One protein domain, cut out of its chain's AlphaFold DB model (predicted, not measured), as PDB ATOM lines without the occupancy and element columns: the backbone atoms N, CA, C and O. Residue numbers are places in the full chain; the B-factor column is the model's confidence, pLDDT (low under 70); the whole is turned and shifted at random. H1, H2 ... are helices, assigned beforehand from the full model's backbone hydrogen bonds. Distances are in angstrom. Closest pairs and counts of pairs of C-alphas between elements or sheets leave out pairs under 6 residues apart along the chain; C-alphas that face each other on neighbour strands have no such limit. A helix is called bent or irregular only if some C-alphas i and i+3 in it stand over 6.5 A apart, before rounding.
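AT A GLANCE: This is residues 47 to 114, 514 to 568 and 652 to 741 of the 741 residues of an uncharacterized protein of Phycomyces blakesleeanus (strain ATCC 8743b / DSM 1359 / FGSC 10004 / NBRC 33097 / NRRL 1555) (UniProt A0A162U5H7). An elongated bundle of long helices has H5 in its middle, with H1, H3, H4, H7 and H8b packed around it and H6 on H3 and H7; H2 and H8a lie side by side at one flank. Residues 109 to 114, the end of H3, stick out. The printed part has 213 residues with eight named helices, H1 to H8 in order, and no named strand: all helix. It is compact, with a radius of gyration of the C-alphas of 17.1 A, and spans 56 by 35 by 32 A.

IN THESE COORDINATES: H1, residues 48 to 70, is 32.0 A long and begins at C-alpha 48 at (64.419, -23.662, -37.166). H2 is residues 79 to 91; H3, 93 to 114, 31.7 A; H4, 516 to 535; H5, 540 to 562, 33.1 A; H6, 654 to 670. H7, 681 to 706, 36.9 A, is irregular: C-alphas 702 and 705 are 7.7 A apart. H8, 712 to 739, was assigned as one helix by its hydrogen bonds but is bent, C-alphas 722 and 725 being 6.8 A apart; its arms are H8a, residues 712 to 722, and H8b, residues 725 to 739, which ends at C-alpha 739 at (57.220, -24.764, -30.790).

HOW THE PARTS SIT: H5 is the hub. It touches H3 at a shallow tilt of 15 degrees, the same way, closest at C-alphas 100 and 556, 4.9 A. H4 and H5 form a hairpin, closest at C-alphas 533 and 543, 5.4 A. H6 and H7 form another, closest at C-alphas 664 and 690, 6.1 A. H2 touches H8a, closest at C-alphas 84 and 719, 5.7 A. Every O i to N i+4 pair is within hydrogen-bond range in H2, H3, H4, H5, H8a and H8b; H1 has 17 of 19, H6 11 of 13, H7 17 of 22.

THE WHOLE: The farthest C-alphas, of Ser 47 and Leu 114, are 60.2 A apart. Residues 115 to 513 and 569 to 651 are not printed, with gaps of 23.1 A and 26.6 A between C-alphas. Of the links printed whole, none is long. Residues 76 to 77, 514 and 704 to 708 have pLDDT under 70.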
ATOM      1  N   SER A  47      65.746 -20.634 -40.804       86.00
ATOM      2  CA  SER A  47      66.016 -20.925 -39.392       86.00
ATOM      3  C   SER A  47      65.015 -21.957 -38.844       86.00
ATOM      4  O   SER A  47      63.880 -22.006 -39.323       86.00
ATOM      5  N   PRO A  48      65.357 -22.723 -37.791       84.19
ATOM      6  CA  PRO A  48      64.419 -23.662 -37.166       84.19
ATOM      7  C   PRO A  48      63.079 -23.010 -36.786       84.19
ATOM      8  O   PRO A  48      62.011 -23.572 -37.005       84.19
ATOM      9  N   THR A  49      63.108 -21.758 -36.317       81.19
ATOM     10  CA  THR A  49      61.892 -20.984 -36.027       81.19
ATOM     11  C   THR A  49      61.060 -20.706 -37.278       81.19
ATOM     12  O   THR A  49      59.837 -20.798 -37.240       81.19
ATOM     13  N   GLN A  50      61.697 -20.354 -38.398       80.62
ATOM     14  CA  GLN A  50      60.987 -20.137 -39.658       80.62
ATOM     15  C   GLN A  50      60.411 -21.448 -40.209       80.62
ATOM     16  O   GLN A  50      59.299 -21.435 -40.731       80.62
ATOM     17  N   MET A  51      61.114 -22.571 -40.037       81.19
ATOM     18  CA  MET A  51      60.612 -23.906 -40.375       81.19
ATOM     19  C   MET A  51      59.355 -24.258 -39.576       81.19
ATOM     20  O   MET A  51      58.338 -24.611 -40.175       81.19
ATOM     21  N   ALA A  52      59.376 -24.046 -38.258       80.56
ATOM     22  CA  ALA A  52      58.209 -24.245 -37.402       80.56
ATOM     23  C   ALA A  52      57.032 -23.343 -37.817       80.56
ATOM     24  O   ALA A  52      55.903 -23.813 -37.947       80.56
ATOM     25  N   ILE A  53      57.286 -22.060 -38.115       80.88
ATOM     26  CA  ILE A  53      56.254 -21.133 -38.616       80.88
ATOM     27  C   ILE A  53      55.645 -21.642 -39.927       80.88
ATOM     28  O   ILE A  53      54.425 -21.611 -40.087       80.88
ATOM     29  N   ILE A  54      56.472 -22.113 -40.866       81.19
ATOM     30  CA  ILE A  54      55.993 -22.671 -42.133       81.19
ATOM     31  C   ILE A  54      55.128 -23.907 -41.869       81.19
ATOM     32  O   ILE A  54      54.038 -23.984 -42.428       81.19
ATOM     33  N   SER A  55      55.556 -24.821 -40.997       80.94
ATOM     34  CA  SER A  55      54.796 -26.032 -40.650       80.94
ATOM     35  C   SER A  55      53.438 -25.715 -40.007       80.94
ATOM     36  O   SER A  55      52.398 -26.243 -40.410       80.94
ATOM     37  N   ILE A  56      53.407 -24.745 -39.087       84.38
ATOM     38  CA  ILE A  56      52.167 -24.252 -38.474       84.38
ATOM     39  C   ILE A  56      51.235 -23.677 -39.544       84.38
ATOM     40  O   ILE A  56      50.056 -24.027 -39.592       84.38
ATOM     41  N   LEU A  57      51.744 -22.809 -40.426       82.44
ATOM     42  CA  LEU A  57      50.940 -22.230 -41.504       82.44
ATOM     43  C   LEU A  57      50.406 -23.318 -42.441       82.44
ATOM     44  O   LEU A  57      49.230 -23.280 -42.803       82.44
ATOM     45  N   GLN A  58      51.230 -24.302 -42.802       83.25
ATOM     46  CA  GLN A  58      50.813 -25.451 -43.604       83.25
ATOM     47  C   GLN A  58      49.669 -26.201 -42.926       83.25
ATOM     48  O   GLN A  58      48.611 -26.355 -43.532       83.25
ATOM     49  N   THR A  59      49.819 -26.557 -41.653       84.12
ATOM     50  CA  THR A  59      48.770 -27.230 -40.882       84.12
ATOM     51  C   THR A  59      47.474 -26.416 -40.882       84.12
ATOM     52  O   THR A  59      46.405 -26.936 -41.207       84.12
ATOM     53  N   VAL A  60      47.551 -25.109 -40.618       83.94
ATOM     54  CA  VAL A  60      46.374 -24.227 -40.615       83.94
ATOM     55  C   VAL A  60      45.679 -24.205 -41.980       83.94
ATOM     56  O   VAL A  60      44.460 -24.368 -42.053       83.94
ATOM     57  N   PHE A  61      46.419 -24.037 -43.077       81.44
ATOM     58  CA  PHE A  61      45.826 -23.968 -44.415       81.44
ATOM     59  C   PHE A  61      45.315 -25.331 -44.909       81.44
ATOM     60  O   PHE A  61      44.177 -25.439 -45.372       81.44
ATOM     61  N   PHE A  62      46.137 -26.375 -44.820       81.31
ATOM     62  CA  PHE A  62      45.844 -27.683 -45.403       81.31
ATOM     63  C   PHE A  62      44.962 -28.567 -44.537       81.31
ATOM     64  O   PHE A  62      44.314 -29.447 -45.102       81.31
ATOM     65  N   ALA A  63      44.899 -28.362 -43.219       83.62
ATOM     66  CA  ALA A  63      43.989 -29.102 -42.352       83.62
ATOM     67  C   ALA A  63      42.739 -28.282 -42.008       83.62
ATOM     68  O   ALA A  63      41.626 -28.763 -42.216       83.62
ATOM     69  N   TYR A  64      42.890 -27.049 -41.508       88.50
ATOM     70  CA  TYR A  64      41.755 -26.308 -40.934       88.50
ATOM     71  C   TYR A  64      40.974 -25.512 -41.984       88.50
ATOM     72  O   TYR A  64      39.746 -25.592 -42.041       88.50
ATOM     73  N   VAL A  65      41.660 -24.764 -42.854       86.94
ATOM     74  CA  VAL A  65      40.984 -23.994 -43.913       86.94
ATOM     75  C   VAL A  65      40.382 -24.929 -44.960       86.94
ATOM     76  O   VAL A  65      39.240 -24.726 -45.368       86.94
ATOM     77  N   SER A  66      41.101 -25.982 -45.356       84.69
ATOM     78  CA  SER A  66      40.556 -27.021 -46.237       84.69
ATOM     79  C   SER A  66      39.305 -27.671 -45.634       84.69
ATOM     80  O   SER A  66      38.297 -27.764 -46.329       84.69
ATOM     81  N   HIS A  67      39.307 -27.996 -44.332       87.50
ATOM     82  CA  HIS A  67      38.122 -28.487 -43.627       87.50
ATOM     83  C   HIS A  67      36.949 -27.504 -43.745       87.50
ATOM     84  O   HIS A  67      35.850 -27.886 -44.131       87.50
ATOM     85  N   ALA A  68      37.164 -26.213 -43.494       88.44
ATOM     86  CA  ALA A  68      36.098 -25.226 -43.656       88.44
ATOM     87  C   ALA A  68      35.551 -25.133 -45.087       88.44
ATOM     88  O   ALA A  68      34.386 -24.785 -45.275       88.44
ATOM     89  N   VAL A  69      36.358 -25.437 -46.106       85.19
ATOM     90  CA  VAL A  69      35.889 -25.502 -47.496       85.19
ATOM     91  C   VAL A  69      35.030 -26.747 -47.743       85.19
ATOM     92  O   VAL A  69      34.105 -26.673 -48.554       85.19
ATOM     93  N   THR A  70      35.293 -27.860 -47.046       85.56
ATOM     94  CA  THR A  70      34.478 -29.087 -47.144       85.56
ATOM     95  C   THR A  70      33.165 -28.985 -46.372       85.56
ATOM     96  O   THR A  70      32.197 -29.650 -46.738       85.56
ATOM     97  N   VAL A  71      33.087 -28.104 -45.368       88.94
ATOM     98  CA  VAL A  71      31.827 -27.783 -44.688       88.94
ATOM     99  C   VAL A  71      30.840 -27.197 -45.692       88.94
ATOM    100  O   VAL A  71      31.080 -26.163 -46.337       88.94
ATOM    101  N   ARG A  72      29.702 -27.886 -45.796       85.44
ATOM    102  CA  ARG A  72      28.613 -27.543 -46.702       85.44
ATOM    103  C   ARG A  72      28.231 -26.063 -46.541       85.44
ATOM    104  O   ARG A  72      27.998 -25.630 -45.409       85.44
ATOM    105  N   PRO A  73      28.177 -25.277 -47.632       84.62
ATOM    106  CA  PRO A  73      27.617 -23.939 -47.553       84.62
ATOM    107  C   PRO A  73      26.148 -24.033 -47.140       84.62
ATOM    108  O   PRO A  73      25.469 -25.021 -47.420       84.62
ATOM    109  N   GLU A  74      25.671 -23.004 -46.460       81.50
ATOM    110  CA  GLU A  74      24.247 -22.886 -46.211       81.50
ATOM    111  C   GLU A  74      23.540 -22.648 -47.548       81.50
ATOM    112  O   GLU A  74      24.014 -21.862 -48.369       81.50
ATOM    113  N   ASN A  75      22.408 -23.318 -47.760       70.31
ATOM    114  CA  ASN A  75      21.603 -23.151 -48.973       70.31
ATOM    115  C   ASN A  75      20.997 -21.735 -49.053       70.31
ATOM    116  O   ASN A  75      20.594 -21.265 -50.115       70.31
ATOM    117  N   THR A  76      21.026 -20.992 -47.939       64.38
ATOM    118  CA  THR A  76      20.892 -19.543 -47.985       64.38
ATOM    119  C   THR A  76      22.082 -18.953 -48.723       64.38
ATOM    120  O   THR A  76      23.231 -18.987 -48.294       64.38
ATOM    121  N   THR A  77      21.772 -18.282 -49.800       59.75
ATOM    122  CA  THR A  77      22.668 -17.537 -50.683       59.75
ATOM    123  C   THR A  77      23.384 -16.356 -50.022       59.75
ATOM    124  O   THR A  77      24.256 -15.728 -50.626       59.75
ATOM    125  N   LYS A  78      23.058 -16.058 -48.760       76.62
ATOM    126  CA  LYS A  78      23.807 -15.125 -47.924       76.62
ATOM    127  C   LYS A  78      25.166 -15.738 -47.585       76.62
ATOM    128  O   LYS A  78      25.267 -16.821 -47.013       76.62
ATOM    129  N   ALA A  79      26.233 -14.998 -47.875       80.69
ATOM    130  CA  ALA A  79      27.587 -15.426 -47.534       80.69
ATOM    131  C   ALA A  79      27.789 -15.562 -46.013       80.69
ATOM    132  O   ALA A  79      28.522 -16.441 -45.574       80.69
ATOM    133  N   LEU A  80      27.132 -14.716 -45.207       86.00
ATOM    134  CA  LEU A  80      27.379 -14.638 -43.766       86.00
ATOM    135  C   LEU A  80      26.957 -15.900 -42.983       86.00
ATOM    136  O   LEU A  80      27.808 -16.390 -42.245       86.00
ATOM    137  N   PRO A  81      25.752 -16.485 -43.157       86.75
ATOM    138  CA  PRO A  81      25.414 -17.781 -42.556       86.75
ATOM    139  C   PRO A  81      26.420 -18.881 -42.908       86.75
ATOM    140  O   PRO A  81      26.909 -19.582 -42.026       86.75
ATOM    141  N   SER A  82      26.811 -18.973 -44.185       87.50
ATOM    142  CA  SER A  82      27.829 -19.928 -44.638       87.50
ATOM    143  C   SER A  82      29.184 -19.697 -43.960       87.50
ATOM    144  O   SER A  82      29.830 -20.648 -43.525       87.50
ATOM    145  N   ILE A  83      29.627 -18.441 -43.840       89.62
ATOM    146  CA  ILE A  83      30.864 -18.079 -43.133       89.62
ATOM    147  C   ILE A  83      30.760 -18.444 -41.651       89.62
ATOM    148  O   ILE A  83      31.692 -19.036 -41.115       89.62
ATOM    149  N   ALA A  84      29.638 -18.137 -40.999       90.81
ATOM    150  CA  ALA A  84      29.425 -18.426 -39.587       90.81
ATOM    151  C   ALA A  84      29.448 -19.933 -39.308       90.81
ATOM    152  O   ALA A  84      30.158 -20.384 -38.413       90.81
ATOM    153  N   LYS A  85      28.751 -20.721 -40.129       90.06
ATOM    154  CA  LYS A  85      28.741 -22.187 -40.078       90.06
ATOM    155  C   LYS A  85      30.139 -22.783 -40.242       90.06
ATOM    156  O   LYS A  85      30.553 -23.614 -39.437       90.06
ATOM    157  N   ARG A  86      30.908 -22.301 -41.223       92.50
ATOM    158  CA  ARG A  86      32.306 -22.714 -41.442       92.50
ATOM    159  C   ARG A  86      33.223 -22.327 -40.286       92.50
ATOM    160  O   ARG A  86      34.021 -23.147 -39.847       92.50
ATOM    161  N   ALA A  87      33.087 -21.107 -39.770       93.31
ATOM    162  CA  ALA A  87      33.857 -20.639 -38.624       93.31
ATOM    163  C   ALA A  87      33.564 -21.483 -37.377       93.31
ATOM    164  O   ALA A  87      34.492 -21.893 -36.691       93.31
ATOM    165  N   LEU A  88      32.292 -21.808 -37.120       92.44
ATOM    166  CA  LEU A  88      31.891 -22.669 -36.007       92.44
ATOM    167  C   LEU A  88      32.371 -24.114 -36.171       92.44
ATOM    168  O   LEU A  88      32.668 -24.757 -35.170       92.44
ATOM    169  N   ALA A  89      32.441 -24.635 -37.397       92.81
ATOM    170  CA  ALA A  89      32.980 -25.967 -37.667       92.81
ATOM    171  C   ALA A  89      34.504 -26.045 -37.457       92.81
ATOM    172  O   ALA A  89      34.990 -27.058 -36.970       92.81
ATOM    173  N   ILE A  90      35.251 -24.968 -37.747       93.38
ATOM    174  CA  ILE A  90      36.665 -24.865 -37.334       93.38
ATOM    175  C   ILE A  90      36.757 -24.749 -35.810       93.38
ATOM    176  O   ILE A  90      37.591 -25.395 -35.183       93.38
ATOM    177  N   ALA A  91      35.919 -23.896 -35.221       94.62
ATOM    178  CA  ALA A  91      35.993 -23.557 -33.810       94.62
ATOM    179  C   ALA A  91      35.683 -24.740 -32.898       94.62
ATOM    180  O   ALA A  91      36.287 -24.821 -31.838       94.62
ATOM    181  N   TRP A  92      34.759 -25.630 -33.276       95.38
ATOM    182  CA  TRP A  92      34.262 -26.686 -32.394       95.38
ATOM    183  C   TRP A  92      34.058 -28.005 -33.133       95.38
ATOM    184  O   TRP A  92      33.297 -28.045 -34.107       95.38
ATOM    185  N   PRO A  93      34.614 -29.119 -32.625       91.94
ATOM    186  CA  PRO A  93      34.585 -30.370 -33.362       91.94
ATOM    187  C   PRO A  93      33.170 -30.947 -33.488       91.94
ATOM    188  O   PRO A  93      32.751 -31.414 -34.549       91.94
ATOM    189  N   VAL A  94      32.373 -30.811 -32.426       93.25
ATOM    190  CA  VAL A  94      30.964 -31.231 -32.406       93.25
ATOM    191  C   VAL A  94      30.139 -30.480 -33.451       93.25
ATOM    192  O   VAL A  94      29.260 -31.067 -34.074       93.25
ATOM    193  N   SER A  95      30.435 -29.199 -33.693       92.00
ATOM    194  CA  SER A  95      29.702 -28.371 -34.659       92.00
ATOM    195  C   SER A  95      29.884 -28.875 -36.094       92.00
ATOM    196  O   SER A  95      28.910 -28.968 -36.846       92.00
ATOM    197  N   GLY A  96      31.115 -29.254 -36.459       91.19
ATOM    198  CA  GLY A  96      31.422 -29.860 -37.754       91.19
ATOM    199  C   GLY A  96      30.750 -31.224 -37.933       91.19
ATOM    200  O   GLY A  96      30.160 -31.483 -38.980       91.19
ATOM    201  N   ILE A  97      30.769 -32.082 -36.910       92.69
ATOM    202  CA  ILE A  97      30.108 -33.401 -36.960       92.69
ATOM    203  C   ILE A  97      28.586 -33.250 -37.051       92.69
ATOM    204  O   ILE A  97      27.951 -33.933 -37.853       92.69
ATOM    205  N   HIS A  98      28.005 -32.324 -36.285       92.44
ATOM    206  CA  HIS A  98      26.569 -32.059 -36.286       92.44
ATOM    207  C   HIS A  98      26.041 -31.710 -37.671       92.44
ATOM    208  O   HIS A  98      25.045 -32.273 -38.111       92.44
ATOM    209  N   GLU A  99      26.734 -30.830 -38.393       90.31
ATOM    210  CA  GLU A  99      26.352 -30.470 -39.760       90.31
ATOM    211  C   GLU A  99      26.402 -31.655 -40.720       90.31
ATOM    212  O   GLU A  99      25.490 -31.857 -41.525       90.31
ATOM    213  N   ALA A 100      27.468 -32.452 -40.630       92.50
ATOM    214  CA  ALA A 100      27.633 -33.624 -41.472       92.50
ATOM    215  C   ALA A 100      26.513 -34.643 -41.230       92.50
ATOM    216  O   ALA A 100      25.844 -35.063 -42.175       92.50
ATOM    217  N   VAL A 101      26.286 -35.011 -39.966       92.56
ATOM    218  CA  VAL A 101      25.266 -35.993 -39.584       92.56
ATOM    219  C   VAL A 101      23.866 -35.467 -39.886       92.56
ATOM    220  O   VAL A 101      23.078 -36.199 -40.478       92.56
ATOM    221  N   GLY A 102      23.574 -34.198 -39.593       89.94
ATOM    222  CA  GLY A 102      22.293 -33.572 -39.921       89.94
ATOM    223  C   GLY A 102      21.970 -33.660 -41.415       89.94
ATOM    224  O   GLY A 102      20.871 -34.061 -41.783       89.94
ATOM    225  N   CYS A 103      22.945 -33.399 -42.295       90.19
ATOM    226  CA  CYS A 103      22.772 -33.557 -43.745       90.19
ATOM    227  C   CYS A 103      22.559 -35.021 -44.172       90.19
ATOM    228  O   CYS A 103      21.764 -35.292 -45.073       90.19
ATOM    229  N   ILE A 104      23.254 -35.970 -43.536       93.00
ATOM    230  CA  ILE A 104      23.079 -37.407 -43.795       93.00
ATOM    231  C   ILE A 104      21.659 -37.840 -43.406       93.00
ATOM    232  O   ILE A 104      20.963 -38.459 -44.211       93.00
ATOM    233  N   ILE A 105      21.206 -37.469 -42.206       91.44
ATOM    234  CA  ILE A 105      19.853 -37.755 -41.717       91.44
ATOM    235  C   ILE A 105      18.807 -37.094 -42.617       91.44
ATOM    236  O   ILE A 105      17.863 -37.767 -43.031       91.44
ATOM    237  N   LYS A 106      19.007 -35.825 -42.993       89.62
ATOM    238  CA  LYS A 106      18.149 -35.099 -43.937       89.62
ATOM    239  C   LYS A 106      18.036 -35.831 -45.274       89.62
ATOM    240  O   LYS A 106      16.931 -36.006 -45.775       89.62
ATOM    241  N   SER A 107      19.146 -36.336 -45.819       91.12
ATOM    242  CA  SER A 107      19.129 -37.141 -47.049       91.12
ATOM    243  C   SER A 107      18.292 -38.407 -46.902       91.12
ATOM    244  O   SER A 107      17.425 -38.679 -47.732       91.12
ATOM    245  N   PHE A 108      18.511 -39.177 -45.833       91.00
ATOM    246  CA  PHE A 108      17.776 -40.419 -45.607       91.00
ATOM    247  C   PHE A 108      16.281 -40.179 -45.402       91.00
ATOM    248  O   PHE A 108      15.463 -40.859 -46.023       91.00
ATOM    249  N   GLN A 109      15.917 -39.204 -44.572       88.25
ATOM    250  CA  GLN A 109      14.518 -38.900 -44.298       88.25
ATOM    251  C   GLN A 109      13.823 -38.253 -45.493       88.25
ATOM    252  O   GLN A 109      12.723 -38.667 -45.834       88.25
ATOM    253  N   GLY A 110      14.476 -37.323 -46.192       87.75
ATOM    254  CA  GLY A 110      13.933 -36.727 -47.409       87.75
ATOM    255  C   GLY A 110      13.706 -37.764 -48.509       87.75
ATOM    256  O   GLY A 110      12.667 -37.745 -49.164       87.75
ATOM    257  N   ARG A 111      14.619 -38.736 -48.670       90.00
ATOM    258  CA  ARG A 111      14.404 -39.874 -49.582       90.00
ATOM    259  C   ARG A 111      13.247 -40.752 -49.141       90.00
ATOM    260  O   ARG A 111      12.495 -41.180 -50.006       90.00
ATOM    261  N   LYS A 112      13.110 -41.022 -47.842       88.44
ATOM    262  CA  LYS A 112      11.992 -41.800 -47.303       88.44
ATOM    263  C   LYS A 112      10.659 -41.098 -47.561       88.44
ATOM    264  O   LYS A 112       9.784 -41.718 -48.144       88.44
ATOM    265  N   ILE A 113      10.548 -39.811 -47.225       85.38
ATOM    266  CA  ILE A 113       9.357 -38.987 -47.482       85.38
ATOM    267  C   ILE A 113       9.022 -39.016 -48.970       85.38
ATOM    268  O   ILE A 113       7.896 -39.316 -49.347       85.38
ATOM    269  N   LEU A 114      10.015 -38.781 -49.830       86.31
ATOM    270  CA  LEU A 114       9.794 -38.811 -51.265       86.31
ATOM    271  C   LEU A 114       9.392 -40.212 -51.748       86.31
ATOM    272  O   LEU A 114       8.523 -40.334 -52.593       86.31
ATOM    273  N   SER A 514      29.046 -30.194 -59.913       68.88
ATOM    274  CA  SER A 514      29.965 -31.311 -59.720       68.88
ATOM    275  C   SER A 514      30.554 -31.246 -58.310       68.88
ATOM    276  O   SER A 514      31.426 -30.430 -58.017       68.88
ATOM    277  N   SER A 515      30.136 -32.169 -57.441       73.44
ATOM    278  CA  SER A 515      30.770 -32.390 -56.131       73.44
ATOM    279  C   SER A 515      32.209 -32.922 -56.237       73.44
ATOM    280  O   SER A 515      32.860 -33.128 -55.213       73.44
ATOM    281  N   ALA A 516      32.729 -33.150 -57.452       81.19
ATOM    282  CA  ALA A 516      34.052 -33.726 -57.664       81.19
ATOM    283  C   ALA A 516      35.164 -32.867 -57.054       81.19
ATOM    284  O   ALA A 516      36.054 -33.418 -56.415       81.19
ATOM    285  N   LEU A 517      35.096 -31.535 -57.174       77.12
ATOM    286  CA  LEU A 517      36.122 -30.662 -56.593       77.12
ATOM    287  C   LEU A 517      36.166 -30.771 -55.066       77.12
ATOM    288  O   LEU A 517      37.242 -30.959 -54.512       77.12
ATOM    289  N   GLY A 518      35.014 -30.724 -54.388       78.06
ATOM    290  CA  GLY A 518      34.955 -30.891 -52.931       78.06
ATOM    291  C   GLY A 518      35.494 -32.253 -52.476       78.06
ATOM    292  O   GLY A 518      36.255 -32.336 -51.513       78.06
ATOM    293  N   LYS A 519      35.179 -33.318 -53.224       82.62
ATOM    294  CA  LYS A 519      35.702 -34.671 -52.968       82.62
ATOM    295  C   LYS A 519      37.219 -34.748 -53.152       82.62
ATOM    296  O   LYS A 519      37.895 -35.317 -52.303       82.62
ATOM    297  N   ILE A 520      37.758 -34.146 -54.214       84.00
ATOM    298  CA  ILE A 520      39.206 -34.085 -54.468       84.00
ATOM    299  C   ILE A 520      39.911 -33.293 -53.366       84.00
ATOM    300  O   ILE A 520      40.902 -33.774 -52.824       84.00
ATOM    301  N   PHE A 521      39.389 -32.117 -52.993       80.69
ATOM    302  CA  PHE A 521      39.947 -31.330 -51.891       80.69
ATOM    303  C   PHE A 521      39.975 -32.127 -50.594       80.69
ATOM    304  O   PHE A 521      40.990 -32.110 -49.902       80.69
ATOM    305  N   THR A 522      38.910 -32.875 -50.299       83.69
ATOM    306  CA  THR A 522      38.889 -33.687 -49.084       83.69
ATOM    307  C   THR A 522      39.872 -34.849 -49.152       83.69
ATOM    308  O   THR A 522      40.538 -35.129 -48.166       83.69
ATOM    309  N   LEU A 523      40.026 -35.503 -50.307       85.81
ATOM    310  CA  LEU A 523      41.009 -36.575 -50.479       85.81
ATOM    311  C   LEU A 523      42.444 -36.065 -50.275       85.81
ATOM    312  O   LEU A 523      43.223 -36.700 -49.567       85.81
ATOM    313  N   ILE A 524      42.777 -34.909 -50.860       84.69
ATOM    314  CA  ILE A 524      44.085 -34.257 -50.693       84.69
ATOM    315  C   ILE A 524      44.303 -33.874 -49.227       84.69
ATOM    316  O   ILE A 524      45.352 -34.182 -48.667       84.69
ATOM    317  N   GLN A 525      43.306 -33.240 -48.601       86.38
ATOM    318  CA  GLN A 525      43.341 -32.896 -47.182       86.38
ATOM    319  C   GLN A 525      43.592 -34.135 -46.320       86.38
ATOM    320  O   GLN A 525      44.442 -34.097 -45.441       86.38
ATOM    321  N   LEU A 526      42.866 -35.224 -46.574       87.44
ATOM    322  CA  LEU A 526      42.930 -36.438 -45.772       87.44
ATOM    323  C   LEU A 526      44.301 -37.108 -45.895       87.44
ATOM    324  O   LEU A 526      44.898 -37.470 -44.883       87.44
ATOM    325  N   GLY A 527      44.840 -37.180 -47.117       86.94
ATOM    326  CA  GLY A 527      46.208 -37.633 -47.360       86.94
ATOM    327  C   GLY A 527      47.247 -36.781 -46.628       86.94
ATOM    328  O   GLY A 527      48.130 -37.334 -45.975       86.94
ATOM    329  N   TYR A 528      47.104 -35.451 -46.666       88.38
ATOM    330  CA  TYR A 528      47.982 -34.539 -45.929       88.38
ATOM    331  C   TYR A 528      47.878 -34.733 -44.410       88.38
ATOM    332  O   TYR A 528      48.898 -34.879 -43.749       88.38
ATOM    333  N   THR A 529      46.667 -34.805 -43.849       87.31
ATOM    334  CA  THR A 529      46.491 -35.001 -42.401       87.31
ATOM    335  C   THR A 529      47.050 -36.336 -41.925       87.31
ATOM    336  O   THR A 529      47.643 -36.389 -40.857       87.31
ATOM    337  N   VAL A 530      46.912 -37.410 -42.711       89.81
ATOM    338  CA  VAL A 530      47.509 -38.713 -42.375       89.81
ATOM    339  C   VAL A 530      49.033 -38.624 -42.381       89.81
ATOM    340  O   VAL A 530      49.667 -39.117 -41.453       89.81
ATOM    341  N   TYR A 531      49.611 -37.978 -43.397       90.12
ATOM    342  CA  TYR A 531      51.052 -37.746 -43.470       90.12
ATOM    343  C   TYR A 531      51.560 -36.965 -42.248       90.12
ATOM    344  O   TYR A 531      52.474 -37.430 -41.575       90.12
ATOM    345  N   GLU A 532      50.921 -35.844 -41.908       87.56
ATOM    346  CA  GLU A 532      51.344 -34.986 -40.794       87.56
ATOM    347  C   GLU A 532      51.176 -35.672 -39.424       87.56
ATOM    348  O   GLU A 532      52.010 -35.520 -38.536       87.56
ATOM    349  N   ILE A 533      50.145 -36.504 -39.245       89.38
ATOM    350  CA  ILE A 533      49.980 -37.297 -38.014       89.38
ATOM    351  C   ILE A 533      51.121 -38.317 -37.853       89.38
ATOM    352  O   ILE A 533      51.613 -38.508 -36.738       89.38
ATOM    353  N   ILE A 534      51.537 -38.979 -38.940       90.56
ATOM    354  CA  ILE A 534      52.547 -40.049 -38.904       90.56
ATOM    355  C   ILE A 534      53.967 -39.482 -38.809       90.56
ATOM    356  O   ILE A 534      54.725 -39.886 -37.932       90.56
ATOM    357  N   ASP A 535      54.316 -38.574 -39.717       88.44
ATOM    358  CA  ASP A 535      55.692 -38.127 -39.975       88.44
ATOM    359  C   ASP A 535      55.922 -36.656 -39.597       88.44
ATOM    360  O   ASP A 535      57.060 -36.207 -39.510       88.44
ATOM    361  N   GLY A 536      54.847 -35.899 -39.363       83.88
ATOM    362  CA  GLY A 536      54.928 -34.480 -39.032       83.88
ATOM    363  C   GLY A 536      55.603 -34.207 -37.690       83.88
ATOM    364  O   GLY A 536      55.688 -35.068 -36.806       83.88
ATOM    365  N   GLU A 537      56.067 -32.974 -37.535       84.44
ATOM    366  CA  GLU A 537      56.597 -32.459 -36.273       84.44
ATOM    367  C   GLU A 537      55.442 -32.091 -35.321       84.44
ATOM    368  O   GLU A 537      54.270 -32.091 -35.700       84.44
ATOM    369  N   GLY A 538      55.759 -31.806 -34.060       87.19
ATOM    370  CA  GLY A 538      54.776 -31.406 -33.054       87.19
ATOM    371  C   GLY A 538      54.410 -32.503 -32.056       87.19
ATOM    372  O   GLY A 538      54.588 -33.703 -32.293       87.19
ATOM    373  N   ASP A 539      53.949 -32.059 -30.887       93.38
ATOM    374  CA  ASP A 539      53.612 -32.947 -29.781       93.38
ATOM    375  C   ASP A 539      52.405 -33.853 -30.103       93.38
ATOM    376  O   ASP A 539      51.618 -33.638 -31.031       93.38
ATOM    377  N   SER A 540      52.250 -34.908 -29.312       94.62
ATOM    378  CA  SER A 540      51.200 -35.912 -29.489       94.62
ATOM    379  C   SER A 540      49.780 -35.304 -29.423       94.62
ATOM    380  O   SER A 540      48.878 -35.734 -30.149       94.62
ATOM    381  N   TRP A 541      49.583 -34.258 -28.615       95.88
ATOM    382  CA  TRP A 541      48.306 -33.557 -28.430       95.88
ATOM    383  C   TRP A 541      47.936 -32.622 -29.591       95.88
ATOM    384  O   TRP A 541      46.765 -32.526 -29.958       95.88
ATOM    385  N   SER A 542      48.899 -31.967 -30.229       93.06
ATOM    386  CA  SER A 542      48.687 -31.167 -31.439       93.06
ATOM    387  C   SER A 542      48.359 -32.059 -32.640       93.06
ATOM    388  O   SER A 542      47.454 -31.748 -33.421       93.06
ATOM    389  N   LYS A 543      48.982 -33.243 -32.725       93.38
ATOM    390  CA  LYS A 543      48.620 -34.290 -33.695       93.38
ATOM    391  C   LYS A 543      47.210 -34.837 -33.473       93.38
ATOM    392  O   LYS A 543      46.495 -35.092 -34.444       93.38
ATOM    393  N   LEU A 544      46.753 -34.939 -32.220       95.25
ATOM    394  CA  LEU A 544      45.367 -35.310 -31.909       95.25
ATOM    395  C   LEU A 544      44.355 -34.335 -32.533       95.25
ATOM    396  O   LEU A 544      43.345 -34.784 -33.077       95.25
ATOM    397  N   ILE A 545      44.629 -33.023 -32.518       94.50
ATOM    398  CA  ILE A 545      43.766 -32.021 -33.172       94.50
ATOM    399  C   ILE A 545      43.597 -32.368 -34.654       94.50
ATOM    400  O   ILE A 545      42.474 -32.406 -35.155       94.50
ATOM    401  N   MET A 546      44.692 -32.684 -35.353       92.94
ATOM    402  CA  MET A 546      44.638 -33.084 -36.763       92.94
ATOM    403  C   MET A 546      43.815 -34.359 -36.967       92.94
ATOM    404  O   MET A 546      43.010 -34.421 -37.896       92.94
ATOM    405  N   GLY A 547      43.951 -35.342 -36.072       92.81
ATOM    406  CA  GLY A 547      43.134 -36.558 -36.081       92.81
ATOM    407  C   GLY A 547      41.637 -36.269 -35.940       92.81
ATOM    408  O   GLY A 547      40.817 -36.838 -36.663       92.81
ATOM    409  N   ILE A 548      41.265 -35.323 -35.074       94.81
ATOM    410  CA  ILE A 548      39.874 -34.887 -34.912       94.81
ATOM    411  C   ILE A 548      39.374 -34.197 -36.190       94.81
ATOM    412  O   ILE A 548      38.307 -34.551 -36.696       94.81
ATOM    413  N   PHE A 549      40.151 -33.276 -36.775       92.69
ATOM    414  CA  PHE A 549      39.804 -32.644 -38.058       92.69
ATOM    415  C   PHE A 549      39.667 -33.654 -39.200       92.69
ATOM    416  O   PHE A 549      38.768 -33.515 -40.028       92.69
ATOM    417  N   MET A 550      40.493 -34.698 -39.223       92.38
ATOM    418  CA  MET A 550      40.376 -35.785 -40.190       92.38
ATOM    419  C   MET A 550      39.017 -36.495 -40.071       92.38
ATOM    420  O   MET A 550      38.325 -36.651 -41.077       92.38
ATOM    421  N   ILE A 551      38.583 -36.858 -38.859       92.06
ATOM    422  CA  ILE A 551      37.268 -37.490 -38.623       92.06
ATOM    423  C   ILE A 551      36.124 -36.566 -39.047       92.06
ATOM    424  O   ILE A 551      35.161 -37.007 -39.688       92.06
ATOM    425  N   MET A 552      36.232 -35.273 -38.736       92.81
ATOM    426  CA  MET A 552      35.248 -34.289 -39.177       92.81
ATOM    427  C   MET A 552      35.178 -34.200 -40.703       92.81
ATOM    428  O   MET A 552      34.085 -34.215 -41.264       92.81
ATOM    429  N   SER A 553      36.318 -34.162 -41.391       89.94
ATOM    430  CA  SER A 553      36.380 -34.103 -42.855       89.94
ATOM    431  C   SER A 553      35.867 -35.377 -43.527       89.94
ATOM    432  O   SER A 553      35.182 -35.290 -44.549       89.94
ATOM    433  N   ILE A 554      36.105 -36.556 -42.943       89.81
ATOM    434  CA  ILE A 554      35.475 -37.810 -43.392       89.81
ATOM    435  C   ILE A 554      33.956 -37.691 -43.284       89.81
ATOM    436  O   ILE A 554      33.245 -37.950 -44.255       89.81
ATOM    437  N   SER A 555      33.459 -37.239 -42.131       92.38
ATOM    438  CA  SER A 555      32.023 -37.070 -41.891       92.38
ATOM    439  C   SER A 555      31.401 -36.097 -42.898       92.38
ATOM    440  O   SER A 555      30.371 -36.402 -43.498       92.38
ATOM    441  N   GLN A 556      32.061 -34.963 -43.160       90.75
ATOM    442  CA  GLN A 556      31.642 -33.998 -44.182       90.75
ATOM    443  C   GLN A 556      31.695 -34.585 -45.598       90.75
ATOM    444  O   GLN A 556      30.801 -34.353 -46.401       90.75
ATOM    445  N   THR A 557      32.678 -35.422 -45.921       89.38
ATOM    446  CA  THR A 557      32.713 -36.096 -47.230       89.38
ATOM    447  C   THR A 557      31.531 -37.034 -47.406       89.38
ATOM    448  O   THR A 557      30.888 -37.030 -48.456       89.38
ATOM    449  N   ILE A 558      31.224 -37.829 -46.376       90.00
ATOM    450  CA  ILE A 558      30.065 -38.724 -46.381       90.00
ATOM    451  C   ILE A 558      28.785 -37.902 -46.539       90.00
ATOM    452  O   ILE A 558      27.922 -38.281 -47.330       90.00
ATOM    453  N   SER A 559      28.681 -36.749 -45.873       91.81
ATOM    454  CA  SER A 559      27.527 -35.859 -46.011       91.81
ATOM    455  C   SER A 559      27.381 -35.303 -47.432       91.81
ATOM    456  O   SER A 559      26.281 -35.342 -47.978       91.81
ATOM    457  N   LEU A 560      28.477 -34.901 -48.089       88.81
ATOM    458  CA  LEU A 560      28.489 -34.441 -49.486       88.81
ATOM    459  C   LEU A 560      28.159 -35.559 -50.489       88.81
ATOM    460  O   LEU A 560      27.670 -35.289 -51.586       88.81
ATOM    461  N   VAL A 561      28.456 -36.817 -50.151       89.12
ATOM    462  CA  VAL A 561      28.063 -37.986 -50.954       89.12
ATOM    463  C   VAL A 561      26.586 -38.313 -50.750       89.12
ATOM    464  O   VAL A 561      25.887 -38.604 -51.723       89.12
ATOM    465  N   ALA A 562      26.112 -38.266 -49.503       90.94
ATOM    466  CA  ALA A 562      24.720 -38.520 -49.156       90.94
ATOM    467  C   ALA A 562      23.799 -37.454 -49.749       90.94
ATOM    468  O   ALA A 562      22.715 -37.780 -50.237       90.94
ATOM    469  N   LEU A 563      24.236 -36.196 -49.711       89.88
ATOM    470  CA  LEU A 563      23.458 -35.046 -50.118       89.88
ATOM    471  C   LEU A 563      24.353 -34.025 -50.839       89.88
ATOM    472  O   LEU A 563      24.968 -33.177 -50.185       89.88
ATOM    473  N   PRO A 564      24.454 -34.106 -52.179       88.25
ATOM    474  CA  PRO A 564      25.332 -33.240 -52.954       88.25
ATOM    475  C   PRO A 564      25.049 -31.751 -52.706       88.25
ATOM    476  O   PRO A 564      23.879 -31.357 -52.635       88.25
ATOM    477  N   PRO A 565      26.097 -30.912 -52.583       85.31
ATOM    478  CA  PRO A 565      25.926 -29.473 -52.468       85.31
ATOM    479  C   PRO A 565      25.400 -28.917 -53.790       85.31
ATOM    480  O   PRO A 565      25.778 -29.386 -54.868       85.31
ATOM    481  N   GLN A 566      24.562 -27.892 -53.706       84.00
ATOM    482  CA  GLN A 566      24.044 -27.192 -54.872       84.00
ATOM    483  C   GLN A 566      24.504 -25.742 -54.825       84.00
ATOM    484  O   GLN A 566      24.491 -25.087 -53.787       84.00
ATOM    485  N   ASP A 567      25.011 -25.270 -55.960       80.44
ATOM    486  CA  ASP A 567      25.609 -23.940 -56.063       80.44
ATOM    487  C   ASP A 567      24.596 -22.861 -56.441       80.44
ATOM    488  O   ASP A 567      24.839 -21.672 -56.223       80.44
ATOM    489  N   VAL A 568      23.494 -23.286 -57.052       88.69
ATOM    490  CA  VAL A 568      22.418 -22.445 -57.557       88.69
ATOM    491  C   VAL A 568      21.122 -23.150 -57.208       88.69
ATOM    492  O   VAL A 568      20.967 -24.323 -57.544       88.69
ATOM    493  N   SER A 652      14.456 -32.919 -35.658       73.50
ATOM    494  CA  SER A 652      14.980 -33.023 -34.290       73.50
ATOM    495  C   SER A 652      14.717 -34.423 -33.728       73.50
ATOM    496  O   SER A 652      13.704 -35.070 -34.031       73.50
ATOM    497  N   GLY A 653      15.662 -34.964 -32.960       81.31
ATOM    498  CA  GLY A 653      15.526 -36.344 -32.510       81.31
ATOM    499  C   GLY A 653      16.753 -36.951 -31.854       81.31
ATOM    500  O   GLY A 653      17.730 -36.289 -31.526       81.31
ATOM    501  N   ILE A 654      16.699 -38.273 -31.673       86.31
ATOM    502  CA  ILE A 654      17.700 -39.035 -30.907       86.31
ATOM    503  C   ILE A 654      19.120 -38.872 -31.488       86.31
ATOM    504  O   ILE A 654      20.104 -38.901 -30.749       86.31
ATOM    505  N   TRP A 655      19.245 -38.648 -32.800       89.19
ATOM    506  CA  TRP A 655      20.538 -38.450 -33.459       89.19
ATOM    507  C   TRP A 655      21.289 -37.204 -32.961       89.19
ATOM    508  O   TRP A 655      22.516 -37.235 -32.932       89.19
ATOM    509  N   GLU A 656      20.596 -36.153 -32.509       88.94
ATOM    510  CA  GLU A 656      21.233 -34.943 -31.972       88.94
ATOM    511  C   GLU A 656      21.996 -35.266 -30.687       88.94
ATOM    512  O   GLU A 656      23.150 -34.871 -30.532       88.94
ATOM    513  N   TYR A 657      21.411 -36.081 -29.803       89.44
ATOM    514  CA  TYR A 657      22.098 -36.568 -28.606       89.44
ATOM    515  C   TYR A 657      23.318 -37.416 -28.974       89.44
ATOM    516  O   TYR A 657      24.389 -37.227 -28.399       89.44
ATOM    517  N   PHE A 658      23.199 -38.306 -29.965       89.88
ATOM    518  CA  PHE A 658      24.344 -39.087 -30.442       89.88
ATOM    519  C   PHE A 658      25.471 -38.203 -30.979       89.88
ATOM    520  O   PHE A 658      26.637 -38.496 -30.734       89.88
ATOM    521  N   VAL A 659      25.144 -37.109 -31.665       90.56
ATOM    522  CA  VAL A 659      26.133 -36.137 -32.143       90.56
ATOM    523  C   VAL A 659      26.762 -35.361 -30.990       90.56
ATOM    524  O   VAL A 659      27.980 -35.214 -30.970       90.56
ATOM    525  N   VAL A 660      25.969 -34.872 -30.033       90.31
ATOM    526  CA  VAL A 660      26.473 -34.102 -28.883       90.31
ATOM    527  C   VAL A 660      27.404 -34.960 -28.034       90.31
ATOM    528  O   VAL A 660      28.540 -34.571 -27.774       90.31
ATOM    529  N   PHE A 661      26.955 -36.150 -27.634       92.06
ATOM    530  CA  PHE A 661      27.753 -37.033 -26.790       92.06
ATOM    531  C   PHE A 661      28.885 -37.693 -27.574       92.06
ATOM    532  O   PHE A 661      30.018 -37.704 -27.105       92.06
ATOM    533  N   GLY A 662      28.621 -38.191 -28.782       90.56
ATOM    534  CA  GLY A 662      29.631 -38.830 -29.626       90.56
ATOM    535  C   GLY A 662      30.711 -37.856 -30.092       90.56
ATOM    536  O   GLY A 662      31.891 -38.196 -30.068       90.56
ATOM    537  N   GLY A 663      30.335 -36.623 -30.433       91.19
ATOM    538  CA  GLY A 663      31.265 -35.575 -30.852       91.19
ATOM    539  C   GLY A 663      32.202 -35.087 -29.744       91.19
ATOM    540  O   GLY A 663      33.207 -34.462 -30.060       91.19
ATOM    541  N   ILE A 664      31.906 -35.375 -28.473       94.75
ATOM    542  CA  ILE A 664      32.779 -35.079 -27.323       94.75
ATOM    543  C   ILE A 664      33.517 -36.344 -26.881       94.75
ATOM    544  O   ILE A 664      34.736 -36.334 -26.721       94.75
ATOM    545  N   ALA A 665      32.787 -37.448 -26.713       94.44
ATOM    546  CA  ALA A 665      33.329 -38.706 -26.219       94.44
ATOM    547  C   ALA A 665      34.390 -39.283 -27.161       94.44
ATOM    548  O   ALA A 665      35.428 -39.724 -26.685       94.44
ATOM    549  N   VAL A 666      34.173 -39.251 -28.482       94.25
ATOM    550  CA  VAL A 666      35.146 -39.793 -29.444       94.25
ATOM    551  C   VAL A 666      36.465 -39.007 -29.408       94.25
ATOM    552  O   VAL A 666      37.497 -39.647 -29.211       94.25
ATOM    553  N   PRO A 667      36.492 -37.659 -29.507       95.50
ATOM    554  CA  PRO A 667      37.729 -36.896 -29.327       95.50
ATOM    555  C   PRO A 667      38.442 -37.126 -27.992       95.50
ATOM    556  O   PRO A 667      39.666 -37.228 -27.978       95.50
ATOM    557  N   LEU A 668      37.707 -37.254 -26.881       96.56
ATOM    558  CA  LEU A 668      38.314 -37.580 -25.586       96.56
ATOM    559  C   LEU A 668      38.907 -38.999 -25.577       96.56
ATOM    560  O   LEU A 668      40.032 -39.205 -25.142       96.56
ATOM    561  N   LEU A 669      38.212 -39.994 -26.126       96.19
ATOM    562  CA  LEU A 669      38.767 -41.347 -26.234       96.19
ATOM    563  C   LEU A 669      40.031 -41.382 -27.101       96.19
ATOM    564  O   LEU A 669      40.970 -42.106 -26.780       96.19
ATOM    565  N   LEU A 670      40.100 -40.570 -28.159       95.12
ATOM    566  CA  LEU A 670      41.316 -40.427 -28.962       95.12
ATOM    567  C   LEU A 670      42.469 -39.783 -28.178       95.12
ATOM    568  O   LEU A 670      43.624 -40.088 -28.461       95.12
ATOM    569  N   GLY A 671      42.174 -38.981 -27.149       95.25
ATOM    570  CA  GLY A 671      43.157 -38.452 -26.196       95.25
ATOM    571  C   GLY A 671      43.887 -39.516 -25.369       95.25
ATOM    572  O   GLY A 671      44.933 -39.236 -24.790       95.25
ATOM    573  N   LEU A 672      43.415 -40.768 -25.367       95.44
ATOM    574  CA  LEU A 672      44.157 -41.886 -24.778       95.44
ATOM    575  C   LEU A 672      45.441 -42.223 -25.553       95.44
ATOM    576  O   LEU A 672      46.358 -42.783 -24.960       95.44
ATOM    577  N   ILE A 673      45.514 -41.889 -26.848       94.06
ATOM    578  CA  ILE A 673      46.688 -42.130 -27.702       94.06
ATOM    579  C   ILE A 673      47.883 -41.262 -27.275       94.06
ATOM    580  O   ILE A 673      48.941 -41.836 -27.016       94.06
ATOM    581  N   PRO A 674      47.759 -39.919 -27.179       93.62
ATOM    582  CA  PRO A 674      48.827 -39.088 -26.627       93.62
ATOM    583  C   PRO A 674      49.029 -39.327 -25.124       93.62
ATOM    584  O   PRO A 674      50.140 -39.195 -24.627       93.62
ATOM    585  N   GLY A 675      47.973 -39.741 -24.414       93.69
ATOM    586  CA  GLY A 675      48.009 -40.093 -22.999       93.69
ATOM    587  C   GLY A 675      47.786 -38.890 -22.077       93.69
ATOM    588  O   GLY A 675      48.531 -37.916 -22.093       93.69
ATOM    589  N   TYR A 676      46.797 -38.999 -21.185       92.50
ATOM    590  CA  TYR A 676      46.410 -37.979 -20.186       92.50
ATOM    591  C   TYR A 676      47.400 -37.797 -19.012       92.50
ATOM    592  O   TYR A 676      47.039 -37.378 -17.911       92.50
ATOM    593  N   GLY A 677      48.647 -38.237 -19.188       87.44
ATOM    594  CA  GLY A 677      49.662 -38.271 -18.134       87.44
ATOM    595  C   GLY A 677      50.735 -37.196 -18.265       87.44
ATOM    596  O   GLY A 677      51.430 -36.926 -17.286       87.44
ATOM    597  N   GLU A 678      50.877 -36.593 -19.448       80.31
ATOM    598  CA  GLU A 678      51.963 -35.657 -19.756       80.31
ATOM    599  C   GLU A 678      51.800 -34.314 -19.031       80.31
ATOM    600  O   GLU A 678      52.797 -33.650 -18.745       80.31
ATOM    601  N   ARG A 679      50.560 -33.938 -18.674       90.50
ATOM    602  CA  ARG A 679      50.208 -32.666 -18.017       90.50
ATOM    603  C   ARG A 679      50.754 -31.456 -18.779       90.50
ATOM    604  O   ARG A 679      51.129 -30.453 -18.167       90.50
ATOM    605  N   SER A 680      50.812 -31.554 -20.105       94.50
ATOM    606  CA  SER A 680      51.311 -30.480 -20.957       94.50
ATOM    607  C   SER A 680      50.295 -29.336 -21.030       94.50
ATOM    608  O   SER A 680      49.091 -29.516 -20.837       94.50
ATOM    609  N   THR A 681      50.761 -28.118 -21.313       96.06
ATOM    610  CA  THR A 681      49.848 -26.991 -21.564       96.06
ATOM    611  C   THR A 681      48.955 -27.281 -22.776       96.06
ATOM    612  O   THR A 681      47.769 -26.952 -22.750       96.06
ATOM    613  N   THR A 682      49.494 -27.947 -23.806       95.88
ATOM    614  CA  THR A 682      48.755 -28.362 -25.006       95.88
ATOM    615  C   THR A 682      47.595 -29.294 -24.657       95.88
ATOM    616  O   THR A 682      46.478 -29.054 -25.112       95.88
ATOM    617  N   GLU A 683      47.817 -30.291 -23.789       96.19
ATOM    618  CA  GLU A 683      46.786 -31.220 -23.305       96.19
ATOM    619  C   GLU A 683      45.569 -30.465 -22.751       96.19
ATOM    620  O   GLU A 683      44.441 -30.653 -23.213       96.19
ATOM    621  N   TRP A 684      45.788 -29.546 -21.809       97.38
ATOM    622  CA  TRP A 684      44.699 -28.796 -21.181       97.38
ATOM    623  C   TRP A 684      43.955 -27.887 -22.156       97.38
ATOM    624  O   TRP A 684      42.730 -27.761 -22.055       97.38
ATOM    625  N   ILE A 685      44.661 -27.267 -23.107       97.38
ATOM    626  CA  ILE A 685      44.029 -26.435 -24.139       97.38
ATOM    627  C   ILE A 685      43.146 -27.304 -25.043       97.38
ATOM    628  O   ILE A 685      42.001 -26.933 -25.303       97.38
ATOM    629  N   VAL A 686      43.628 -28.476 -25.469       97.00
ATOM    630  CA  VAL A 686      42.872 -29.401 -26.330       97.00
ATOM    631  C   VAL A 686      41.652 -29.972 -25.608       97.00
ATOM    632  O   VAL A 686      40.557 -29.980 -26.170       97.00
ATOM    633  N   ILE A 687      41.786 -30.378 -24.343       97.25
ATOM    634  CA  ILE A 687      40.648 -30.839 -23.532       97.25
ATOM    635  C   ILE A 687      39.619 -29.716 -23.366       97.25
ATOM    636  O   ILE A 687      38.423 -29.946 -23.545       97.25
ATOM    637  N   SER A 688      40.073 -28.493 -23.074       97.12
ATOM    638  CA  SER A 688      39.194 -27.322 -22.941       97.12
ATOM    639  C   SER A 688      38.470 -27.004 -24.248       97.12
ATOM    640  O   SER A 688      37.296 -26.652 -24.224       97.12
ATOM    641  N   TRP A 689      39.137 -27.170 -25.391       97.12
ATOM    642  CA  TRP A 689      38.534 -27.021 -26.713       97.12
ATOM    643  C   TRP A 689      37.449 -28.075 -26.983       97.12
ATOM    644  O   TRP A 689      36.348 -27.732 -27.419       97.12
ATOM    645  N   ILE A 690      37.716 -29.346 -26.663       96.62
ATOM    646  CA  ILE A 690      36.754 -30.443 -26.841       96.62
ATOM    647  C   ILE A 690      35.542 -30.254 -25.923       96.62
ATOM    648  O   ILE A 690      34.408 -30.226 -26.399       96.62
ATOM    649  N   VAL A 691      35.753 -30.093 -24.615       96.06
ATOM    650  CA  VAL A 691      34.666 -29.963 -23.626       96.06
ATOM    651  C   VAL A 691      33.925 -28.636 -23.788       96.06
ATOM    652  O   VAL A 691      32.700 -28.586 -23.673       96.06
ATOM    653  N   GLY A 692      34.648 -27.568 -24.131       94.94
ATOM    654  CA  GLY A 692      34.095 -26.240 -24.382       94.94
ATOM    655  C   GLY A 692      33.076 -26.206 -25.519       94.94
ATOM    656  O   GLY A 692      32.235 -25.316 -25.536       94.94
ATOM    657  N   SER A 693      33.068 -27.199 -26.414       94.44
ATOM    658  CA  SER A 693      32.058 -27.312 -27.472       94.44
ATOM    659  C   SER A 693      30.634 -27.595 -26.961       94.44
ATOM    660  O   SER A 693      29.674 -27.270 -27.659       94.44
ATOM    661  N   LEU A 694      30.472 -28.142 -25.746       92.00
ATOM    662  CA  LEU A 694      29.175 -28.526 -25.170       92.00
ATOM    663  C   LEU A 694      28.193 -27.348 -24.985       92.00
ATOM    664  O   LEU A 694      27.078 -27.419 -25.508       92.00
ATOM    665  N   PRO A 695      28.544 -26.247 -24.293       90.12
ATOM    666  CA  PRO A 695      27.640 -25.102 -24.178       90.12
ATOM    667  C   PRO A 695      27.290 -24.508 -25.546       90.12
ATOM    668  O   PRO A 695      26.144 -24.118 -25.762       90.12
ATOM    669  N   PHE A 696      28.233 -24.495 -26.493       85.56
ATOM    670  CA  PHE A 696      27.978 -23.968 -27.832       85.56
ATOM    671  C   PHE A 696      27.054 -24.862 -28.647       85.56
ATOM    672  O   PHE A 696      26.184 -24.325 -29.320       85.56
ATOM    673  N   ILE A 697      27.184 -26.192 -28.583       85.25
ATOM    674  CA  ILE A 697      26.263 -27.083 -29.300       85.25
ATOM    675  C   ILE A 697      24.868 -27.073 -28.674       85.25
ATOM    676  O   ILE A 697      23.890 -27.087 -29.408       85.25
ATOM    677  N   ILE A 698      24.749 -26.970 -27.346       85.69
ATOM    678  CA  ILE A 698      23.447 -26.828 -26.677       85.69
ATOM    679  C   ILE A 698      22.793 -25.510 -27.091       85.69
ATOM    680  O   ILE A 698      21.642 -25.493 -27.524       85.69
ATOM    681  N   PHE A 699      23.547 -24.410 -27.024       84.31
ATOM    682  CA  PHE A 699      23.084 -23.112 -27.504       84.31
ATOM    683  C   PHE A 699      22.712 -23.184 -28.993       84.31
ATOM    684  O   PHE A 699      21.705 -22.623 -29.416       84.31
ATOM    685  N   ARG A 700      23.461 -23.960 -29.780       80.88
ATOM    686  CA  ARG A 700      23.170 -24.231 -31.182       80.88
ATOM    687  C   ARG A 700      21.854 -24.968 -31.401       80.88
ATOM    688  O   ARG A 700      20.996 -24.454 -32.103       80.88
ATOM    689  N   ILE A 701      21.654 -26.115 -30.775       78.94
ATOM    690  CA  ILE A 701      20.428 -26.904 -30.932       78.94
ATOM    691  C   ILE A 701      19.197 -26.093 -30.493       78.94
ATOM    692  O   ILE A 701      18.170 -26.124 -31.157       78.94
ATOM    693  N   ILE A 702      19.306 -25.307 -29.416       77.38
ATOM    694  CA  ILE A 702      18.171 -24.535 -28.890       77.38
ATOM    695  C   ILE A 702      17.859 -23.295 -29.745       77.38
ATOM    696  O   ILE A 702      16.688 -22.957 -29.923       77.38
ATOM    697  N   TYR A 703      18.876 -22.589 -30.256       70.81
ATOM    698  CA  TYR A 703      18.687 -21.254 -30.841       70.81
ATOM    699  C   TYR A 703      19.012 -21.137 -32.334       70.81
ATOM    700  O   TYR A 703      18.567 -20.177 -32.960       70.81
ATOM    701  N   PHE A 704      19.790 -22.040 -32.931       63.91
ATOM    702  CA  PHE A 704      20.411 -21.792 -34.238       63.91
ATOM    703  C   PHE A 704      19.709 -22.374 -35.463       63.91
ATOM    704  O   PHE A 704      20.079 -21.988 -36.573       63.91
ATOM    705  N   ASP A 705      18.635 -23.150 -35.315       61.53
ATOM    706  CA  ASP A 705      17.716 -23.399 -36.445       61.53
ATOM    707  C   ASP A 705      17.130 -22.086 -37.021       61.53
ATOM    708  O   ASP A 705      16.504 -22.060 -38.077       61.53
ATOM    709  N   MET A 706      17.386 -20.957 -36.349       62.94
ATOM    710  CA  MET A 706      17.023 -19.603 -36.740       62.94
ATOM    711  C   MET A 706      18.088 -18.835 -37.543       62.94
ATOM    712  O   MET A 706      17.869 -17.644 -37.766       62.94
ATOM    713  N   PHE A 707      19.198 -19.427 -38.015       69.12
ATOM    714  CA  PHE A 707      20.214 -18.700 -38.815       69.12
ATOM    715  C   PHE A 707      19.618 -17.883 -39.974       69.12
ATOM    716  O   PHE A 707      20.059 -16.768 -40.247       69.12
ATOM    717  N   THR A 708      18.589 -18.422 -40.629       65.75
ATOM    718  CA  THR A 708      17.842 -17.773 -41.720       65.75
ATOM    719  C   THR A 708      17.113 -16.503 -41.276       65.75
ATOM    720  O   THR A 708      16.913 -15.592 -42.075       65.75
ATOM    721  N   THR A 709      16.738 -16.430 -39.999       71.25
ATOM    722  CA  THR A 709      15.961 -15.337 -39.399       71.25
ATOM    723  C   THR A 709      16.798 -14.378 -38.551       71.25
ATOM    724  O   THR A 709      16.318 -13.299 -38.203       71.25
ATOM    725  N   MET A 710      18.043 -14.743 -38.224       78.94
ATOM    726  CA  MET A 710      18.944 -13.896 -37.445       78.94
ATOM    727  C   MET A 710      19.338 -12.644 -38.225       78.94
ATOM    728  O   MET A 710      19.630 -12.679 -39.425       78.94
ATOM    729  N   LYS A 711      19.413 -11.517 -37.518       85.31
ATOM    730  CA  LYS A 711      19.932 -10.276 -38.100       85.31
ATOM    731  C   LYS A 711      21.429 -10.413 -38.365       85.31
ATOM    732  O   LYS A 711      22.154 -11.088 -37.638       85.31
ATOM    733  N   THR A 712      21.932  -9.679 -39.357       86.62
ATOM    734  CA  THR A 712      23.367  -9.630 -39.685       86.62
ATOM    735  C   THR A 712      24.240  -9.317 -38.463       86.62
ATOM    736  O   THR A 712      25.275  -9.947 -38.275       86.62
ATOM    737  N   SER A 713      23.815  -8.389 -37.599       90.06
ATOM    738  CA  SER A 713      24.539  -8.034 -36.369       90.06
ATOM    739  C   SER A 713      24.598  -9.178 -35.357       90.06
ATOM    740  O   SER A 713      25.635  -9.388 -34.735       90.06
ATOM    741  N   GLU A 714      23.506  -9.931 -35.211       88.81
ATOM    742  CA  GLU A 714      23.430 -11.096 -34.326       88.81
ATOM    743  C   GLU A 714      24.353 -12.198 -34.843       88.81
ATOM    744  O   GLU A 714      25.138 -12.737 -34.074       88.81
ATOM    745  N   MET A 715      24.355 -12.452 -36.156       87.62
ATOM    746  CA  MET A 715      25.291 -13.391 -36.779       87.62
ATOM    747  C   MET A 715      26.759 -12.980 -36.607       87.62
ATOM    748  O   MET A 715      27.605 -13.831 -36.348       87.62
ATOM    749  N   ILE A 716      27.091 -11.692 -36.727       90.56
ATOM    750  CA  ILE A 716      28.462 -11.215 -36.479       90.56
ATOM    751  C   ILE A 716      28.844 -11.442 -35.014       90.56
ATOM    752  O   ILE A 716      29.914 -11.988 -34.741       90.56
ATOM    753  N   LEU A 717      27.967 -11.074 -34.075       91.56
ATOM    754  CA  LEU A 717      28.185 -11.307 -32.647       91.56
ATOM    755  C   LEU A 717      28.392 -12.797 -32.355       91.56
ATOM    756  O   LEU A 717      29.271 -13.163 -31.584       91.56
ATOM    757  N   LEU A 718      27.628 -13.655 -33.023       87.56
ATOM    758  CA  LEU A 718      27.703 -15.103 -32.915       87.56
ATOM    759  C   LEU A 718      29.028 -15.675 -33.408       87.56
ATOM    760  O   LEU A 718      29.571 -16.579 -32.785       87.56
ATOM    761  N   VAL A 719      29.586 -15.136 -34.492       90.19
ATOM    762  CA  VAL A 719      30.932 -15.509 -34.952       90.19
ATOM    763  C   VAL A 719      31.988 -15.036 -33.955       90.19
ATOM    764  O   VAL A 719      32.892 -15.796 -33.613       90.19
ATOM    765  N   ILE A 720      31.862 -13.810 -33.445       92.31
ATOM    766  CA  ILE A 720      32.827 -13.233 -32.502       92.31
ATOM    767  C   ILE A 720      32.833 -13.999 -31.175       92.31
ATOM    768  O   ILE A 720      33.888 -14.406 -30.706       92.31
ATOM    769  N   VAL A 721      31.665 -14.215 -30.574       91.75
ATOM    770  CA  VAL A 721      31.531 -14.862 -29.260       91.75
ATOM    771  C   VAL A 721      31.597 -16.381 -29.384       91.75
ATOM    772  O   VAL A 721      32.179 -17.049 -28.535       91.75
ATOM    773  N   GLY A 722      31.003 -16.933 -30.441       88.94
ATOM    774  CA  GLY A 722      30.865 -18.369 -30.637       88.94
ATOM    775  C   GLY A 722      32.062 -19.019 -31.310       88.94
ATOM    776  O   GLY A 722      32.457 -20.092 -30.884       88.94
ATOM    777  N   ALA A 723      32.659 -18.420 -32.344       93.00
ATOM    778  CA  ALA A 723      33.716 -19.081 -33.116       93.00
ATOM    779  C   ALA A 723      35.137 -18.659 -32.708       93.00
ATOM    780  O   ALA A 723      36.022 -19.511 -32.640       93.00
ATOM    781  N   LEU A 724      35.380 -17.373 -32.416       93.94
ATOM    782  CA  LEU A 724      36.744 -16.896 -32.130       93.94
ATOM    783  C   LEU A 724      37.415 -17.595 -30.940       93.94
ATOM    784  O   LEU A 724      38.589 -17.927 -31.090       93.94
ATOM    785  N   PRO A 725      36.742 -17.868 -29.802       95.62
ATOM    786  CA  PRO A 725      37.390 -18.565 -28.694       95.62
ATOM    787  C   PRO A 725      37.868 -19.965 -29.088       95.62
ATOM    788  O   PRO A 725      39.004 -20.326 -28.798       95.62
ATOM    789  N   GLY A 726      37.042 -20.730 -29.810       95.44
ATOM    790  CA  GLY A 726      37.408 -22.067 -30.280       95.44
ATOM    791  C   GLY A 726      38.560 -22.037 -31.286       95.44
ATOM    792  O   GLY A 726      39.526 -22.779 -31.135       95.44
ATOM    793  N   ILE A 727      38.520 -21.114 -32.256       94.75
ATOM    794  CA  ILE A 727      39.617 -20.917 -33.221       94.75
ATOM    795  C   ILE A 727      40.909 -20.526 -32.496       94.75
ATOM    796  O   ILE A 727      41.971 -21.058 -32.812       94.75
ATOM    797  N   ALA A 728      40.833 -19.625 -31.514       95.94
ATOM    798  CA  ALA A 728      41.988 -19.223 -30.724       95.94
ATOM    799  C   ALA A 728      42.572 -20.404 -29.940       95.94
ATOM    800  O   ALA A 728      43.791 -20.561 -29.937       95.94
ATOM    801  N   LEU A 729      41.740 -21.262 -29.334       96.38
ATOM    802  CA  LEU A 729      42.207 -22.463 -28.632       96.38
ATOM    803  C   LEU A 729      42.921 -23.432 -29.581       96.38
ATOM    804  O   LEU A 729      44.030 -23.859 -29.267       96.38
ATOM    805  N   VAL A 730      42.335 -23.717 -30.750       95.56
ATOM    806  CA  VAL A 730      42.948 -24.587 -31.770       95.56
ATOM    807  C   VAL A 730      44.296 -24.027 -32.204       95.56
ATOM    808  O   VAL A 730      45.304 -24.712 -32.079       95.56
ATOM    809  N   LEU A 731      44.343 -22.763 -32.639       94.19
ATOM    810  CA  LEU A 731      45.584 -22.133 -33.092       94.19
ATOM    811  C   LEU A 731      46.642 -22.073 -31.986       94.19
ATOM    812  O   LEU A 731      47.813 -22.321 -32.257       94.19
ATOM    813  N   THR A 732      46.249 -21.770 -30.746       95.75
ATOM    814  CA  THR A 732      47.186 -21.728 -29.615       95.75
ATOM    815  C   THR A 732      47.762 -23.112 -29.332       95.75
ATOM    816  O   THR A 732      48.974 -23.231 -29.174       95.75
ATOM    817  N   ALA A 733      46.930 -24.158 -29.314       95.50
ATOM    818  CA  ALA A 733      47.394 -25.526 -29.104       95.50
ATOM    819  C   ALA A 733      48.325 -25.993 -30.229       95.50
ATOM    820  O   ALA A 733      49.368 -26.572 -29.945       95.50
ATOM    821  N   THR A 734      48.002 -25.682 -31.489       93.50
ATOM    822  CA  THR A 734      48.881 -25.972 -32.628       93.50
ATOM    823  C   THR A 734      50.219 -25.252 -32.475       93.50
ATOM    824  O   THR A 734      51.263 -25.887 -32.520       93.50
ATOM    825  N   VAL A 735      50.222 -23.936 -32.240       93.12
ATOM    826  CA  VAL A 735      51.468 -23.159 -32.126       93.12
ATOM    827  C   VAL A 735      52.336 -23.664 -30.977       93.12
ATOM    828  O   VAL A 735      53.527 -23.874 -31.179       93.12
ATOM    829  N   ILE A 736      51.760 -23.868 -29.789       93.62
ATOM    830  CA  ILE A 736      52.517 -24.365 -28.635       93.62
ATOM    831  C   ILE A 736      53.073 -25.754 -28.945       93.62
ATOM    832  O   ILE A 736      54.277 -25.934 -28.816       93.62
ATOM    833  N   GLY A 737      52.242 -26.678 -29.433       91.88
ATOM    834  CA  GLY A 737      52.660 -28.055 -29.689       91.88
ATOM    835  C   GLY A 737      53.760 -28.197 -30.742       91.88
ATOM    836  O   GLY A 737      54.569 -29.112 -30.632       91.88
ATOM    837  N   PHE A 738      53.843 -27.285 -31.718       88.56
ATOM    838  CA  PHE A 738      54.936 -27.246 -32.700       88.56
ATOM    839  C   PHE A 738      56.192 -26.515 -32.209       88.56
ATOM    840  O   PHE A 738      57.275 -26.804 -32.694       88.56
ATOM    841  N   VAL A 739      56.072 -25.548 -31.292       89.44
ATOM    842  CA  VAL A 739      57.220 -24.764 -30.790       89.44
ATOM    843  C   VAL A 739      57.915 -25.446 -29.610       89.44
ATOM    844  O   VAL A 739      59.088 -25.182 -29.356       89.44
ATOM    845  N   THR A 740      57.197 -26.268 -28.843       84.62
ATOM    846  CA  THR A 740      57.760 -26.970 -27.677       84.62
ATOM    847  C   THR A 740      58.542 -28.232 -28.027       84.62
ATOM    848  O   THR A 740      59.258 -28.733 -27.159       84.62
ATOM    849  N   VAL A 741      58.378 -28.746 -29.249       76.12
ATOM    850  CA  VAL A 741      59.180 -29.840 -29.824       76.12
ATOM    851  C   VAL A 741      60.429 -29.249 -30.455       76.12
ATOM    852  O   VAL A 741      61.513 -29.828 -30.218       76.12
TER     853      VAL A 741